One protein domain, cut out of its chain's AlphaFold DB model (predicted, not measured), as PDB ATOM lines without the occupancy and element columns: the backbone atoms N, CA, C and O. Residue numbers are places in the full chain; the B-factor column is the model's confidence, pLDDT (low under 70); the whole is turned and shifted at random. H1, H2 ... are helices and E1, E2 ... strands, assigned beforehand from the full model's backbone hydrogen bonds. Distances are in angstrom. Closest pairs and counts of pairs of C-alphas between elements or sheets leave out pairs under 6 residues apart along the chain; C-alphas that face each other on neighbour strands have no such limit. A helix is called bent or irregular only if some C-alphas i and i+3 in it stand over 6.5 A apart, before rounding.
ATOM      1  N   LYS A   5     -45.899  39.081 -25.251       93.31
ATOM      2  CA  LYS A   5     -47.235  38.526 -25.025       93.31
ATOM      3  C   LYS A   5     -47.776  37.837 -26.277       93.31
ATOM      4  O   LYS A   5     -48.273  36.722 -26.182       93.31
ATOM      5  N   GLU A   6     -47.655  38.466 -27.445       94.50
ATOM      6  CA  GLU A   6     -48.101  37.872 -28.713       94.50
ATOM      7  C   GLU A   6     -47.313  36.603 -29.052       94.50
ATOM      8  O   GLU A   6     -47.905  35.605 -29.456       94.50
ATOM      9  N   GLN A   7     -45.998  36.599 -28.815       91.56
ATOM     10  CA  GLN A   7     -45.164  35.407 -28.996       91.56
ATOM     11  C   GLN A   7     -45.580  34.267 -28.055       91.56
ATOM     12  O   GLN A   7     -45.675  33.120 -28.493       91.56
ATOM     13  N   ALA A   8     -45.865  34.568 -26.783       94.19
ATOM     14  CA  ALA A   8     -46.325  33.578 -25.811       94.19
ATOM     15  C   ALA A   8     -47.696  32.996 -26.193       94.19
ATOM     16  O   ALA A   8     -47.868  31.778 -26.194       94.19
ATOM     17  N   VAL A   9     -48.648  33.848 -26.593       96.12
ATOM     18  CA  VAL A   9     -49.979  33.417 -27.057       96.12
ATOM     19  C   VAL A   9     -49.870  32.552 -28.313       96.12
ATOM     20  O   VAL A   9     -50.505  31.503 -28.389       96.12
ATOM     21  N   MET A  10     -49.032  32.943 -29.275       95.88
ATOM     22  CA  MET A  10     -48.793  32.164 -30.492       95.88
ATOM     23  C   MET A  10     -48.220  30.774 -30.180       95.88
ATOM     24  O   MET A  10     -48.682  29.778 -30.744       95.88
ATOM     25  N   ARG A  11     -47.238  30.682 -29.272       94.81
ATOM     26  CA  ARG A  11     -46.676  29.395 -28.824       94.81
ATOM     27  C   ARG A  11     -47.729  28.539 -28.134       94.81
ATOM     28  O   ARG A  11     -47.907  27.390 -28.524       94.81
ATOM     29  N   LEU A  12     -48.474  29.110 -27.185       95.94
ATOM     30  CA  LEU A  12     -49.530  28.397 -26.469       95.94
ATOM     31  C   LEU A  12     -50.585  27.845 -27.430       95.94
ATOM     32  O   LEU A  12     -50.978  26.685 -27.323       95.94
ATOM     33  N   HIS A  13     -51.015  28.655 -28.395       96.75
ATOM     34  CA  HIS A  13     -51.950  28.221 -29.425       96.75
ATOM     35  C   HIS A  13     -51.372  27.066 -30.253       96.75
ATOM     36  O   HIS A  13     -52.045  26.061 -30.465       96.75
ATOM     37  N   SER A  14     -50.116  27.177 -30.691       95.44
ATOM     38  CA  SER A  14     -49.467  26.153 -31.518       95.44
ATOM     39  C   SER A  14     -49.325  24.826 -30.771       95.44
ATOM     40  O   SER A  14     -49.729  23.784 -31.283       95.44
ATOM     41  N   TYR A  15     -48.812  24.864 -29.543       95.38
ATOM     42  CA  TYR A  15     -48.584  23.664 -28.737       95.38
ATOM     43  C   TYR A  15     -49.905  23.014 -28.324       95.38
ATOM     44  O   TYR A  15     -50.044  21.798 -28.426       95.38
ATOM     45  N   SER A  16     -50.911  23.810 -27.945       95.06
ATOM     46  CA  SER A  16     -52.226  23.267 -27.569       95.06
ATOM     47  C   SER A  16     -52.953  22.653 -28.756       95.06
ATOM     48  O   SER A  16     -53.499  21.564 -28.613       95.06
ATOM     49  N   THR A  17     -52.876  23.268 -29.939       96.25
ATOM     50  CA  THR A  17     -53.440  22.699 -31.172       96.25
ATOM     51  C   THR A  17     -52.817  21.341 -31.495       96.25
ATOM     52  O   THR A  17     -53.538  20.383 -31.772       96.25
ATOM     53  N   LEU A  18     -51.485  21.228 -31.426       95.50
ATOM     54  CA  LEU A  18     -50.776  19.972 -31.693       95.50
ATOM     55  C   LEU A  18     -51.168  18.882 -30.689       95.50
ATOM     56  O   LEU A  18     -51.554  17.784 -31.092       95.50
ATOM     57  N   GLN A  19     -51.136  19.192 -29.392       92.88
ATOM     58  CA  GLN A  19     -51.494  18.225 -28.352       92.88
ATOM     59  C   GLN A  19     -52.966  17.787 -28.443       92.88
ATOM     60  O   GLN A  19     -53.260  16.599 -28.313       92.88
ATOM     61  N   GLN A  20     -53.891  18.708 -28.737       94.50
ATOM     62  CA  GLN A  20     -55.310  18.391 -28.961       94.50
ATOM     63  C   GLN A  20     -55.525  17.500 -30.189       94.50
ATOM     64  O   GLN A  20     -56.421  16.657 -30.184       94.50
ATOM     65  N   ALA A  21     -54.690  17.646 -31.219       95.00
ATOM     66  CA  ALA A  21     -54.685  16.781 -32.394       95.00
ATOM     67  C   ALA A  21     -54.000  15.417 -32.152       95.00
ATOM     68  O   ALA A  21     -53.858  14.637 -33.090       95.00
ATOM     69  N   GLY A  22     -53.561  15.118 -30.923       93.56
ATOM     70  CA  GLY A  22     -52.920  13.849 -30.562       93.56
ATOM     71  C   GLY A  22     -51.411  13.795 -30.821       93.56
ATOM     72  O   GLY A  22     -50.797  12.738 -30.646       93.56
ATOM     73  N   TRP A  23     -50.794  14.914 -31.206       95.31
ATOM     74  CA  TRP A  23     -49.347  14.992 -31.380       95.31
ATOM     75  C   TRP A  23     -48.657  15.088 -30.023       95.31
ATOM     76  O   TRP A  23     -49.145  15.738 -29.098       95.31
ATOM     77  N   VAL A  24     -47.482  14.477 -29.905       91.94
ATOM     78  CA  VAL A  24     -46.700  14.489 -28.663       91.94
ATOM     79  C   VAL A  24     -45.355  15.140 -28.853       91.94
ATOM     80  O   VAL A  24     -44.682  14.929 -29.862       91.94
ATOM     81  N   ARG A  25     -44.937  15.896 -27.839       91.88
ATOM     82  CA  ARG A  25     -43.595  16.452 -27.773       91.88
ATOM     83  C   ARG A  25     -42.568  15.317 -27.714       91.88
ATOM     84  O   ARG A  25     -42.692  14.374 -26.924       91.88
ATOM     85  N   ARG A  26     -41.554  15.419 -28.566       90.88
ATOM     86  CA  ARG A  26     -40.425  14.484 -28.657       90.88
ATOM     87  C   ARG A  26     -39.084  15.195 -28.772       90.88
ATOM     88  O   ARG A  26     -38.115  14.552 -29.126       90.88
ATOM     89  N   GLY A  27     -39.036  16.481 -28.441       87.31
ATOM     90  CA  GLY A  27     -37.862  17.323 -28.600       87.31
ATOM     91  C   GLY A  27     -38.019  18.687 -27.954       87.31
ATOM     92  O   GLY A  27     -39.024  18.925 -27.285       87.31
ATOM     93  N   THR A  28     -37.096  19.615 -28.228       87.81
ATOM     94  CA  THR A  28     -37.206  21.000 -27.731       87.81
ATOM     95  C   THR A  28     -38.532  21.623 -28.172       87.81
ATOM     96  O   THR A  28     -39.363  21.934 -27.324       87.81
ATOM     97  N   ASN A  29     -38.760  21.714 -29.489       86.38
ATOM     98  CA  ASN A  29     -40.000  22.206 -30.111       86.38
ATOM     99  C   ASN A  29     -40.544  21.226 -31.170       86.38
ATOM    100  O   ASN A  29     -41.284  21.623 -32.070       86.38
ATOM    101  N   THR A  30     -40.146  19.954 -31.098       89.56
ATOM    102  CA  THR A  30     -40.561  18.920 -32.050       89.56
ATOM    103  C   THR A  30     -41.763  18.164 -31.511       89.56
ATOM    104  O   THR A  30     -41.722  17.628 -30.400       89.56
ATOM    105  N   TYR A  31     -42.807  18.076 -32.331       92.44
ATOM    106  CA  TYR A  31     -43.984  17.261 -32.067       92.44
ATOM    107  C   TYR A  31     -44.112  16.197 -33.143       92.44
ATOM    108  O   TYR A  31     -43.844  16.455 -34.316       92.44
ATOM    109  N   VAL A  32     -44.540  15.009 -32.734       93.62
ATOM    110  CA  VAL A  32     -44.719  13.865 -33.623       93.62
ATOM    111  C   VAL A  32     -46.148  13.363 -33.508       93.62
ATOM    112  O   VAL A  32     -46.669  13.194 -32.402       93.62
ATOM    113  N   ASP A  33     -46.776  13.124 -34.655       94.19
ATOM    114  CA  ASP A  33     -48.081  12.481 -34.733       94.19
ATOM    115  C   ASP A  33     -47.969  11.004 -34.339       94.19
ATOM    116  O   ASP A  33     -47.371  10.197 -35.056       94.19
ATOM    117  N   ARG A  34     -48.570  10.637 -33.204       91.25
ATOM    118  CA  ARG A  34     -48.566   9.249 -32.721       91.25
ATOM    119  C   ARG A  34     -49.392   8.307 -33.587       91.25
ATOM    120  O   ARG A  34     -49.169   7.104 -33.522       91.25
ATOM    121  N   ALA A  35     -50.358   8.820 -34.349       92.31
ATOM    122  CA  ALA A  35     -51.163   7.991 -35.240       92.31
ATOM    123  C   ALA A  35     -50.380   7.580 -36.497       92.31
ATOM    124  O   ALA A  35     -50.668   6.540 -37.088       92.31
ATOM    125  N   SER A  36     -49.384   8.381 -36.883       92.56
ATOM    126  CA  SER A  36     -48.603   8.191 -38.111       92.56
ATOM    127  C   SER A  36     -47.224   7.567 -37.881       92.56
ATOM    128  O   SER A  36     -46.602   7.107 -38.839       92.56
ATOM    129  N   VAL A  37     -46.720   7.560 -36.643       92.06
ATOM    130  CA  VAL A  37     -45.389   7.037 -36.303       92.06
ATOM    131  C   VAL A  37     -45.508   5.916 -35.280       92.06
ATOM    132  O   VAL A  37     -46.066   6.098 -34.201       92.06
ATOM    133  N   ASP A  38     -44.938   4.761 -35.622       92.56
ATOM    134  CA  ASP A  38     -44.933   3.574 -34.772       92.56
ATOM    135  C   ASP A  38     -44.262   3.856 -33.416       92.56
ATOM    136  O   ASP A  38     -43.234   4.541 -33.339       92.56
ATOM    137  N   GLN A  39     -44.826   3.311 -32.337       89.31
ATOM    138  CA  GLN A  39     -44.327   3.519 -30.976       89.31
ATOM    139  C   GLN A  39     -42.866   3.073 -30.837       89.31
ATOM    140  O   GLN A  39     -42.084   3.753 -30.176       89.31
ATOM    141  N   THR A  40     -42.469   2.013 -31.545       92.56
ATOM    142  CA  THR A  40     -41.077   1.541 -31.563       92.56
ATOM    143  C   THR A  40     -40.099   2.600 -32.075       92.56
ATOM    144  O   THR A  40     -38.995   2.713 -31.551       92.56
ATOM    145  N   VAL A  41     -40.496   3.428 -33.046       90.38
ATOM    146  CA  VAL A  41     -39.683   4.556 -33.525       90.38
ATOM    147  C   VAL A  41     -39.681   5.677 -32.488       90.38
ATOM    148  O   VAL A  41     -38.625   6.222 -32.172       90.38
ATOM    149  N   LEU A  42     -40.848   5.992 -31.921       87.31
ATOM    150  CA  LEU A  42     -40.995   7.046 -30.914       87.31
ATOM    151  C   LEU A  42     -40.178   6.798 -29.644       87.31
ATOM    152  O   LEU A  42     -39.782   7.771 -29.003       87.31
ATOM    153  N   ASP A  43     -39.968   5.537 -29.270       87.00
ATOM    154  CA  ASP A  43     -39.202   5.138 -28.083       87.00
ATOM    155  C   ASP A  43     -37.691   5.328 -28.261       87.00
ATOM    156  O   ASP A  43     -36.970   5.483 -27.279       87.00
ATOM    157  N   HIS A  44     -37.217   5.363 -29.510       86.81
ATOM    158  CA  HIS A  44     -35.807   5.571 -29.846       86.81
ATOM    159  C   HIS A  44     -35.498   7.011 -30.271       86.81
ATOM    160  O   HIS A  44     -34.345   7.321 -30.573       86.81
ATOM    161  N   LEU A  45     -36.497   7.901 -30.307       84.56
ATOM    162  CA  LEU A  45     -36.255   9.312 -30.592       84.56
ATOM    163  C   LEU A  45     -35.471   9.941 -29.430       84.56
ATOM    164  O   LEU A  45     -35.977   9.983 -28.309       84.56
ATOM    165  N   PRO A  46     -34.257  10.466 -29.674       77.50
ATOM    166  CA  PRO A  46     -33.403  10.973 -28.601       77.50
ATOM    167  C   PRO A  46     -33.959  12.261 -27.979       77.50
ATOM    168  O   PRO A  46     -33.706  12.543 -26.809       77.50
ATOM    169  N   GLY A  47     -34.725  13.033 -28.755       77.06
ATOM    170  CA  GLY A  47     -35.358  14.282 -28.332       77.06
ATOM    171  C   GLY A  47     -34.402  15.360 -27.857       77.06
ATOM    172  O   GLY A  47     -34.719  16.142 -26.964       77.06
ATOM    173  N   ASN A  48     -33.217  15.360 -28.453       72.94
ATOM    174  CA  ASN A  48     -32.118  16.260 -28.168       72.94
ATOM    175  C   ASN A  48     -31.882  17.233 -29.338       72.94
ATOM    176  O   ASN A  48     -30.747  17.635 -29.600       72.94
ATOM    177  N   GLU A  49     -32.929  17.592 -30.092       70.88
ATOM    178  CA  GLU A  49     -32.786  18.469 -31.254       70.88
ATOM    179  C   GLU A  49     -32.153  19.793 -30.842       70.88
ATOM    180  O   GLU A  49     -32.664  20.509 -29.976       70.88
ATOM    181  N   CYS A  50     -31.038  20.107 -31.505       64.69
ATOM    182  CA  CYS A  50     -30.212  21.286 -31.262       64.69
ATOM    183  C   CYS A  50     -29.556  21.340 -29.869       64.69
ATOM    184  O   CYS A  50     -28.988  22.373 -29.514       64.69
ATOM    185  N   ILE A  51     -29.592  20.249 -29.092       71.69
ATOM    186  CA  ILE A  51     -29.042  20.187 -27.734       71.69
ATOM    187  C   ILE A  51     -28.115  18.991 -27.628       71.69
ATOM    188  O   ILE A  51     -28.523  17.838 -27.585       71.69
ATOM    189  N   MET A 109     -26.266  20.680 -14.499       93.12
ATOM    190  CA  MET A 109     -26.790  20.762 -15.856       93.12
ATOM    191  C   MET A 109     -28.125  20.077 -16.065       93.12
ATOM    192  O   MET A 109     -28.989  20.659 -16.712       93.12
ATOM    193  N   SER A 110     -28.325  18.902 -15.473       94.44
ATOM    194  CA  SER A 110     -29.594  18.184 -15.615       94.44
ATOM    195  C   SER A 110     -30.786  19.009 -15.102       94.44
ATOM    196  O   SER A 110     -31.883  18.872 -15.635       94.44
ATOM    197  N   LEU A 111     -30.584  19.882 -14.103       97.00
ATOM    198  CA  LEU A 111     -31.637  20.747 -13.565       97.00
ATOM    199  C   LEU A 111     -32.029  21.847 -14.550       97.00
ATOM    200  O   LEU A 111     -33.207  22.040 -14.818       97.00
ATOM    201  N   TRP A 112     -31.075  22.582 -15.118       94.62
ATOM    202  CA  TRP A 112     -31.436  23.691 -16.005       94.62
ATOM    203  C   TRP A 112     -31.675  23.261 -17.457       94.62
ATOM    204  O   TRP A 112     -32.246  24.040 -18.215       94.62
ATOM    205  N   THR A 113     -31.279  22.052 -17.877       92.50
ATOM    206  CA  THR A 113     -31.538  21.557 -19.241       92.50
ATOM    207  C   THR A 113     -32.859  20.826 -19.403       92.50
ATOM    208  O   THR A 113     -33.396  20.856 -20.511       92.50
ATOM    209  N   PHE A 114     -33.412  20.195 -18.356       93.94
ATOM    210  CA  PHE A 114     -34.620  19.369 -18.497       93.94
ATOM    211  C   PHE A 114     -35.807  20.060 -19.182       93.94
ATOM    212  O   PHE A 114     -36.525  19.357 -19.893       93.94
ATOM    213  N   PRO A 115     -36.036  21.390 -19.059       94.12
ATOM    214  CA  PRO A 115     -37.122  22.047 -19.785       94.12
ATOM    215  C   PRO A 115     -37.031  21.830 -21.302       94.12
ATOM    216  O   PRO A 115     -38.033  21.817 -22.018       94.12
ATOM    217  N   LEU A 116     -35.823  21.625 -21.812       92.06
ATOM    218  CA  LEU A 116     -35.563  21.442 -23.227       92.06
ATOM    219  C   LEU A 116     -35.684  19.985 -23.700       92.06
ATOM    220  O   LEU A 116     -35.765  19.746 -24.900       92.06
ATOM    221  N   PHE A 117     -35.759  19.027 -22.775       89.75
ATOM    222  CA  PHE A 117     -35.915  17.605 -23.068       89.75
ATOM    223  C   PHE A 117     -37.349  17.159 -22.783       89.75
ATOM    224  O   PHE A 117     -37.938  17.512 -21.760       89.75
ATOM    225  N   TYR A 118     -37.941  16.357 -23.671       88.94
ATOM    226  CA  TYR A 118     -39.311  15.870 -23.452       88.94
ATOM    227  C   TYR A 118     -39.388  14.843 -22.309       88.94
ATOM    228  O   TYR A 118     -40.449  14.663 -21.715       88.94
ATOM    229  N   GLN A 119     -38.273  14.170 -22.010       89.56
ATOM    230  CA  GLN A 119     -38.163  13.179 -20.940       89.56
ATOM    231  C   GLN A 119     -38.212  13.811 -19.541       89.56
ATOM    232  O   GLN A 119     -38.526  13.113 -18.579       89.56
ATOM    233  N   GLY A 120     -37.920  15.112 -19.430       92.81
ATOM    234  CA  GLY A 120     -37.870  15.815 -18.154       92.81
ATOM    235  C   GLY A 120     -36.660  15.450 -17.287       92.81
ATOM    236  O   GLY A 120     -35.647  14.951 -17.782       92.81
ATOM    237  N   LEU A 121     -36.759  15.734 -15.987       95.88
ATOM    238  CA  LEU A 121     -35.725  15.465 -14.982       95.88
ATOM    239  C   LEU A 121     -36.164  14.320 -14.074       95.88
ATOM    240  O   LEU A 121     -37.180  14.426 -13.398       95.88
ATOM    241  N   LYS A 122     -35.383  13.240 -14.009       96.44
ATOM    242  CA  LYS A 122     -35.621  12.150 -13.050       96.44
ATOM    243  C   LYS A 122     -35.326  12.599 -11.617       96.44
ATOM    244  O   LYS A 122     -34.297  13.239 -11.393       96.44
ATOM    245  N   LYS A 123     -36.174  12.216 -10.653       97.44
ATOM    246  CA  LYS A 123     -35.986  12.583  -9.235       97.44
ATOM    247  C   LYS A 123     -34.671  12.073  -8.665       97.44
ATOM    248  O   LYS A 123     -33.944  12.858  -8.069       97.44
ATOM    249  N   ASP A 124     -34.299  10.829  -8.956       97.12
ATOM    250  CA  ASP A 124     -33.016  10.263  -8.511       97.12
ATOM    251  C   ASP A 124     -31.816  11.077  -9.012       97.12
ATOM    252  O   ASP A 124     -30.824  11.239  -8.307       97.12
ATOM    253  N   ARG A 125     -31.915  11.655 -10.219       95.94
ATOM    254  CA  ARG A 125     -30.868  12.532 -10.757       95.94
ATOM    255  C   ARG A 125     -30.813  13.860 -10.012       95.94
ATOM    256  O   ARG A 125     -29.714  14.354  -9.784       95.94
ATOM    257  N   LEU A 126     -31.959  14.436  -9.646       97.75
ATOM    258  CA  LEU A 126     -31.995  15.637  -8.812       97.75
ATOM    259  C   LEU A 126     -31.425  15.357  -7.418       97.75
ATOM    260  O   LEU A 126     -30.559  16.102  -6.970       97.75
ATOM    261  N   HIS A 127     -31.852  14.268  -6.774       97.81
ATOM    262  CA  HIS A 127     -31.348  13.853  -5.466       97.81
ATOM    263  C   HIS A 127     -29.831  13.673  -5.467       97.81
ATOM    264  O   HIS A 127     -29.170  14.250  -4.612       97.81
ATOM    265  N   ALA A 128     -29.268  12.988  -6.467       97.31
ATOM    266  CA  ALA A 128     -27.819  12.840  -6.586       97.31
ATOM    267  C   ALA A 128     -27.097  14.200  -6.653       97.31
ATOM    268  O   ALA A 128     -26.136  14.423  -5.927       97.31
ATOM    269  N   MET A 129     -27.591  15.155  -7.456       97.69
ATOM    270  CA  MET A 129     -26.977  16.491  -7.528       97.69
ATOM    271  C   MET A 129     -27.129  17.296  -6.224       97.69
ATOM    272  O   MET A 129     -26.306  18.169  -5.951       97.69
ATOM    273  N   ILE A 130     -28.174  17.042  -5.429       98.00
ATOM    274  CA  ILE A 130     -28.344  17.644  -4.097       98.00
ATOM    275  C   ILE A 130     -27.336  17.039  -3.113       98.00
ATOM    276  O   ILE A 130     -26.664  17.784  -2.403       98.00
ATOM    277  N   GLU A 131     -27.214  15.710  -3.083       97.94
ATOM    278  CA  GLU A 131     -26.273  14.985  -2.218       97.94
ATOM    279  C   GLU A 131     -24.816  15.370  -2.508       97.94
ATOM    280  O   GLU A 131     -24.034  15.574  -1.577       97.94
ATOM    281  N   ASP A 132     -24.476  15.557  -3.785       96.81
ATOM    282  CA  ASP A 132     -23.148  15.979  -4.241       96.81
ATOM    283  C   ASP A 132     -22.877  17.486  -4.038       96.81
ATOM    284  O   ASP A 132     -21.747  17.950  -4.224       96.81
ATOM    285  N   GLY A 133     -23.888  18.269  -3.638       96.69
ATOM    286  CA  GLY A 133     -23.780  19.719  -3.438       96.69
ATOM    287  C   GLY A 133     -23.658  20.528  -4.736       96.69
ATOM    288  O   GLY A 133     -23.178  21.664  -4.722       96.69
ATOM    289  N   ASP A 134     -24.076  19.956  -5.864       96.44
ATOM    290  CA  ASP A 134     -23.991  20.585  -7.182       96.44
ATOM    291  C   ASP A 134     -25.118  21.600  -7.419       96.44
ATOM    292  O   ASP A 134     -24.914  22.589  -8.135       96.44
ATOM    293  N   VAL A 135     -26.273  21.389  -6.782       97.12
ATOM    294  CA  VAL A 135     -27.443  22.279  -6.801       97.12
ATOM    295  C   VAL A 135     -27.532  23.052  -5.485       97.12
ATOM    296  O   VAL A 135     -27.407  22.473  -4.407       97.12
ATOM    297  N   ASP A 136     -27.767  24.362  -5.564       96.25
ATOM    298  CA  ASP A 136     -27.924  25.212  -4.380       96.25
ATOM    299  C   ASP A 136     -29.393  25.412  -3.954       96.25
ATOM    300  O   ASP A 136     -30.344  25.094  -4.672       96.25
ATOM    301  N   ALA A 137     -29.590  25.969  -2.756       97.06
ATOM    302  CA  ALA A 137     -30.919  26.220  -2.200       97.06
ATOM    303  C   ALA A 137     -31.758  27.204  -3.038       97.06
ATOM    304  O   ALA A 137     -32.985  27.102  -3.043       97.06
ATOM    305  N   SER A 138     -31.125  28.138  -3.757       97.25
ATOM    306  CA  SER A 138     -31.831  29.093  -4.617       97.25
ATOM    307  C   SER A 138     -32.430  28.389  -5.832       97.25
ATOM    308  O   SER A 138     -33.572  28.662  -6.206       97.25
ATOM    309  N   GLN A 139     -31.684  27.464  -6.434       97.81
ATOM    310  CA  GLN A 139     -32.157  26.653  -7.551       97.81
ATOM    311  C   GLN A 139     -33.308  25.731  -7.127       97.81
ATOM    312  O   GLN A 139     -34.294  25.619  -7.854       97.81
ATOM    313  N   LEU A 140     -33.222  25.121  -5.938       98.25
ATOM    314  CA  LEU A 140     -34.306  24.293  -5.393       98.25
ATOM    315  C   LEU A 140     -35.568  25.108  -5.096       98.25
ATOM    316  O   LEU A 140     -36.659  24.685  -5.468       98.25
ATOM    317  N   SER A 141     -35.423  26.291  -4.489       98.38
ATOM    318  CA  SER A 141     -36.546  27.214  -4.274       98.38
ATOM    319  C   SER A 141     -37.200  27.596  -5.599       98.38
ATOM    320  O   SER A 141     -38.414  27.526  -5.728       98.38
ATOM    321  N   THR A 142     -36.391  27.915  -6.612       98.44
ATOM    322  CA  THR A 142     -36.892  28.264  -7.948       98.44
ATOM    323  C   THR A 142     -37.649  27.100  -8.589       98.44
ATOM    324  O   THR A 142     -38.691  27.309  -9.203       98.44
ATOM    325  N   LEU A 143     -37.153  25.864  -8.463       98.56
ATOM    326  CA  LEU A 143     -37.871  24.688  -8.958       98.56
ATOM    327  C   LEU A 143     -39.232  24.533  -8.265       98.56
ATOM    328  O   LEU A 143     -40.211  24.246  -8.950       98.56
ATOM    329  N   GLN A 144     -39.298  24.749  -6.949       98.56
ATOM    330  CA  GLN A 144     -40.555  24.702  -6.200       98.56
ATOM    331  C   GLN A 144     -41.534  25.787  -6.665       98.56
ATOM    332  O   GLN A 144     -42.685  25.469  -6.946       98.56
ATOM    333  N   ASP A 145     -41.072  27.026  -6.846       98.50
ATOM    334  CA  ASP A 145     -41.910  28.124  -7.347       98.50
ATOM    335  C   ASP A 145     -42.508  27.777  -8.725       98.50
ATOM    336  O   ASP A 145     -43.695  27.978  -8.976       98.50
ATOM    337  N   LEU A 146     -41.717  27.169  -9.616       98.56
ATOM    338  CA  LEU A 146     -42.179  26.728 -10.939       98.56
ATOM    339  C   LEU A 146     -43.212  25.586 -10.880       98.56
ATOM    340  O   LEU A 146     -44.038  25.465 -11.793       98.56
ATOM    341  N   ILE A 147     -43.151  24.735  -9.853       98.44
ATOM    342  CA  ILE A 147     -44.157  23.695  -9.585       98.44
ATOM    343  C   ILE A 147     -45.444  24.345  -9.074       98.44
ATOM    344  O   ILE A 147     -46.524  24.054  -9.593       98.44
ATOM    345  N   ASP A 148     -45.331  25.270  -8.123       98.31
ATOM    346  CA  ASP A 148     -46.464  25.989  -7.532       98.31
ATOM    347  C   ASP A 148     -47.200  26.849  -8.580       98.31
ATOM    348  O   ASP A 148     -48.428  26.966  -8.556       98.31
ATOM    349  N   GLU A 149     -46.470  27.383  -9.565       97.62
ATOM    350  CA  GLU A 149     -47.012  28.088 -10.736       97.62
ATOM    351  C   GLU A 149     -47.578  27.155 -11.828       97.62
ATOM    352  O   GLU A 149     -48.061  27.624 -12.864       97.62
ATOM    353  N   ALA A 150     -47.528  25.835 -11.630       97.50
ATOM    354  CA  ALA A 150     -47.944  24.811 -12.592       97.50
ATOM    355  C   ALA A 150     -47.225  24.892 -13.956       97.50
ATOM    356  O   ALA A 150     -47.747  24.443 -14.986       97.50
ATOM    357  N   LEU A 151     -46.010  25.446 -13.991       98.06
ATOM    358  CA  LEU A 151     -45.131  25.420 -15.166       98.06
ATOM    359  C   LEU A 151     -44.372  24.092 -15.252       98.06
ATOM    360  O   LEU A 151     -44.108  23.592 -16.350       98.06
ATOM    361  N   VAL A 152     -44.076  23.498 -14.097       98.44
ATOM    362  CA  VAL A 152     -43.496  22.164 -13.952       98.44
ATOM    363  C   VAL A 152     -44.515  21.249 -13.279       98.44
ATOM    364  O   VAL A 152     -45.147  21.612 -12.295       98.44
ATOM    365  N   ILE A 153     -44.684  20.053 -13.829       97.81
ATOM    366  CA  ILE A 153     -45.488  18.976 -13.267       97.81
ATOM    367  C   ILE A 153     -44.531  18.007 -12.585       97.81
ATOM    368  O   ILE A 153     -43.665  17.420 -13.240       97.81
ATOM    369  N   GLU A 154     -44.710  17.830 -11.283       97.81
ATOM    370  CA  GLU A 154     -44.055  16.784 -10.509       97.81
ATOM    371  C   GLU A 154     -44.912  15.509 -10.525       97.81
ATOM    372  O   GLU A 154     -46.100  15.533 -10.202       97.81
ATOM    373  N   SER A 155     -44.308  14.395 -10.930       96.19
ATOM    374  CA  SER A 155     -44.867  13.039 -10.821       96.19
ATOM    375  C   SER A 155     -44.116  12.249  -9.746       96.19
ATOM    376  O   SER A 155     -43.237  12.793  -9.083       96.19
ATOM    377  N   ASP A 156     -44.417  10.961  -9.573       95.06
ATOM    378  CA  ASP A 156     -43.708  10.118  -8.598       95.06
ATOM    379  C   ASP A 156     -42.204  10.012  -8.917       95.06
ATOM    380  O   ASP A 156     -41.377  10.176  -8.024       95.06
ATOM    381  N   ASP A 157     -41.854   9.858 -10.201       96.69
ATOM    382  CA  ASP A 157     -40.481   9.544 -10.633       96.69
ATOM    383  C   ASP A 157     -39.745  10.695 -11.343       96.69
ATOM    384  O   ASP A 157     -38.525  10.633 -11.544       96.69
ATOM    385  N   ASP A 158     -40.456  11.731 -11.801       97.19
ATOM    386  CA  ASP A 158     -39.853  12.805 -12.598       97.19
ATOM    387  C   ASP A 158     -40.578  14.155 -12.556       97.19
ATOM    388  O   ASP A 158     -41.704  14.278 -12.074       97.19
ATOM    389  N   TYR A 159     -39.878  15.173 -13.063       98.00
ATOM    390  CA  TYR A 159     -40.360  16.525 -13.319       98.00
ATOM    391  C   TYR A 159     -40.454  16.757 -14.825       98.00
ATOM    392  O   TYR A 159     -39.491  16.504 -15.556       98.00
ATOM    393  N   ARG A 160     -41.581  17.282 -15.306       96.06
ATOM    394  CA  ARG A 160     -41.797  17.604 -16.730       96.06
ATOM    395  C   ARG A 160     -42.432  18.972 -16.881       96.06
ATOM    396  O   ARG A 160     -43.049  19.476 -15.955       96.06
ATOM    397  N   LEU A 161     -42.314  19.582 -18.056       96.38
ATOM    398  CA  LEU A 161     -43.042  20.818 -18.326       96.38
ATOM    399  C   LEU A 161     -44.538  20.542 -18.490       96.38
ATOM    400  O   LEU A 161     -44.932  19.572 -19.142       96.38
ATOM    401  N   SER A 162     -45.362  21.435 -17.951       95.69
ATOM    402  CA  SER A 162     -46.738  21.580 -18.417       95.69
ATOM    403  C   SER A 162     -46.754  22.234 -19.801       95.69
ATOM    404  O   SER A 162     -45.745  22.762 -20.273       95.69
ATOM    405  N   ILE A 163     -47.919  22.290 -20.448       94.12
ATOM    406  CA  ILE A 163     -48.053  23.019 -21.715       94.12
ATOM    407  C   ILE A 163     -47.710  24.513 -21.582       94.12
ATOM    408  O   ILE A 163     -47.154  25.109 -22.501       94.12
ATOM    409  N   LEU A 164     -47.999  25.123 -20.426       95.06
ATOM    410  CA  LEU A 164     -47.583  26.496 -20.137       95.06
ATOM    411  C   LEU A 164     -46.072  26.565 -19.903       95.06
ATOM    412  O   LEU A 164     -45.423  27.474 -20.417       95.06
ATOM    413  N   GLY A 165     -45.496  25.573 -19.221       96.69
ATOM    414  CA  GLY A 165     -44.047  25.428 -19.099       96.69
ATOM    415  C   GLY A 165     -43.342  25.387 -20.457       96.69
ATOM    416  O   GLY A 165     -42.342  26.077 -20.652       96.69
ATOM    417  N   GLU A 166     -43.891  24.656 -21.433       95.19
ATOM    418  CA  GLU A 166     -43.348  24.581 -22.799       95.19
ATOM    419  C   GLU A 166     -43.284  25.965 -23.470       95.19
ATOM    420  O   GLU A 166     -42.298  26.293 -24.133       95.19
ATOM    421  N   VAL A 167     -44.276  26.835 -23.255       95.38
ATOM    422  CA  VAL A 167     -44.281  28.212 -23.798       95.38
ATOM    423  C   VAL A 167     -43.081  29.023 -23.301       95.38
ATOM    424  O   VAL A 167     -42.481  29.792 -24.072       95.38
ATOM    425  N   PHE A 168     -42.716  28.824 -22.033       95.06
ATOM    426  CA  PHE A 168     -41.685  29.574 -21.319       95.06
ATOM    427  C   PHE A 168     -40.374  28.800 -21.127       95.06
ATOM    428  O   PHE A 168     -39.515  29.267 -20.382       95.06
ATOM    429  N   MET A 169     -40.154  27.679 -21.829       93.38
ATOM    430  CA  MET A 169     -39.012  26.780 -21.584       93.38
ATOM    431  C   MET A 169     -37.655  27.501 -21.506       93.38
ATOM    432  O   MET A 169     -36.879  27.258 -20.592       93.38
ATOM    433  N   GLY A 170     -37.383  28.447 -22.415       91.00
ATOM    434  CA  GLY A 170     -36.118  29.190 -22.426       91.00
ATOM    435  C   GLY A 170     -35.960  30.137 -21.232       91.00
ATOM    436  O   GLY A 170     -34.845  30.357 -20.766       91.00
ATOM    437  N   HIS A 171     -37.069  30.665 -20.707       93.50
ATOM    438  CA  HIS A 171     -37.064  31.458 -19.480       93.50
ATOM    439  C   HIS A 171     -36.822  30.569 -18.256       93.50
ATOM    440  O   HIS A 171     -36.006  30.915 -17.409       93.50
ATOM    441  N   ILE A 172     -37.447  29.391 -18.218       96.75
ATOM    442  CA  ILE A 172     -37.260  28.404 -17.148       96.75
ATOM    443  C   ILE A 172     -35.799  27.937 -17.080       96.75
ATOM    444  O   ILE A 172     -35.214  27.935 -16.002       96.75
ATOM    445  N   VAL A 173     -35.168  27.637 -18.225       94.88
ATOM    446  CA  VAL A 173     -33.726  27.311 -18.299       94.88
ATOM    447  C   VAL A 173     -32.879  28.391 -17.633       94.88
ATOM    448  O   VAL A 173     -31.950  28.082 -16.892       94.88
ATOM    449  N   ARG A 174     -33.185  29.665 -17.905       95.31
ATOM    450  CA  ARG A 174     -32.479  30.795 -17.299       95.31
ATOM    451  C   ARG A 174     -32.697  30.822 -15.790       95.31
ATOM    452  O   ARG A 174     -31.714  30.865 -15.068       95.31
ATOM    453  N   LEU A 175     -33.942  30.766 -15.318       96.75
ATOM    454  CA  LEU A 175     -34.260  30.815 -13.885       96.75
ATOM    455  C   LEU A 175     -33.578  29.693 -13.088       96.75
ATOM    456  O   LEU A 175     -33.084  29.933 -11.995       96.75
ATOM    457  N   LEU A 176     -33.495  28.493 -13.664       97.31
ATOM    458  CA  LEU A 176     -32.886  27.329 -13.018       97.31
ATOM    459  C   LEU A 176     -31.351  27.343 -13.017       97.31
ATOM    460  O   LEU A 176     -30.743  26.488 -12.373       97.31
ATOM    461  N   LYS A 177     -30.695  28.271 -13.723       95.38
ATOM    462  CA  LYS A 177     -29.240  28.451 -13.620       95.38
ATOM    463  C   LYS A 177     -28.876  29.254 -12.378       95.38
ATOM    464  O   LYS A 177     -29.596  30.168 -11.983       95.38
ATOM    465  N   LYS A 178     -27.678  28.992 -11.857       94.69
ATOM    466  CA  LYS A 178     -26.999  29.868 -10.894       94.69
ATOM    467  C   LYS A 178     -26.806  31.276 -11.456       94.69
ATOM    468  O   LYS A 178     -26.806  31.467 -12.677       94.69
TER     469      LYS A 178
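What this domain is: This is residues 5 to 51 and 109 to 178 of the 220 residues of an uncharacterized protein of Pseudovibrio sp. JE062 (UniProt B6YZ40). What does the model look like at first sight? It has two lobes: in the larger, residues 109 to 178, the small strand hairpin E3 and E4 lies at the edge of a group of helices, H3 to H7, with H5 next to E3, H3 next to E4, and H3 and H7 side by side; in the other, residues 5 to 51, H1, the hairpin E1 and E2, and H2 follow one another in a row. The two lobes meet where H1 packs on H6. What is it made of? The printed part has 117 residues, mostly helix by class, with seven named helices and four named strands in the order H1 E1 E2 H2 H3 H4 H5 E3 E4 H6 H7; each sheet is one antiparallel pair. How large is it? It is compact, with a radius of gyration of the C-alphas of 14.8 A, and spans 44 by 37 by 27 A.

Where its parts are: Where does the first lobe run? H1, residues 5 to 20, begins with C-alpha 5 at (-47.235, 38.526, -25.025) and is 22.0 A long. E1 is residues 23 to 25, E2 residues 31 to 33 and H2 residues 39 to 43. What comes after the cut? H3 is residues 109 to 116, 11.5 A, and irregular, with C-alphas 112 and 115 7.0 A apart; H4 is residues 123 to 131, 12.2 A, and H5 residues 137 to 148, 16.4 A. E3 is residues 152 to 154, E4 residues 158 to 161 and H6 residues 163 to 167. H7, residues 169 to 175, ends with C-alpha 175 at (-34.260, 30.815, -13.885).

How they stand to each other: What does H1 meet? H1 and H6 touch, the closest C-alphas being those of Arg 11 and Val 167, 5.7 A apart; H1 and H2 are apart. How are the strands paired? In the hairpin E1 and E2, N 24 and O 32 are 2.9 A apart; in the hairpin E3 and E4, N 153 and O 160 are 2.7 A apart. How do the later helices stand? H3 and H7 touch at a shallow tilt of 29 degrees, opposite ways, closest at the C-alphas of Trp 112 and Val 173, 4.9 A. H3 and H4, a helical hairpin, only just touch, with 3 pairs of C-alphas within 8 A, the closest being Leu 111 and Leu 126, 7.0 A. The closest C-alphas of H5 and E3 are those of Leu 146 and Val 152, 5.6 A. Are the helix backbones complete? Every O i to N i+4 pair is within hydrogen-bond range in H1, H2, H4, H5, H6 and H7, and 2 of 4 in H3.

The domain as a whole: How far does it reach? The two C-alphas farthest apart, those of Ser 36 and Gly 133, are 44.2 A apart. Where is the cut? Residues 52 to 108 are not printed, and C-alphas 51 and 109 are 12.1 A apart; of the links that are printed whole, H3 to H4 is short and the others are tight. How sure is the model? The mean pLDDT of the printed part is 93.5, and residue 50 is under 70.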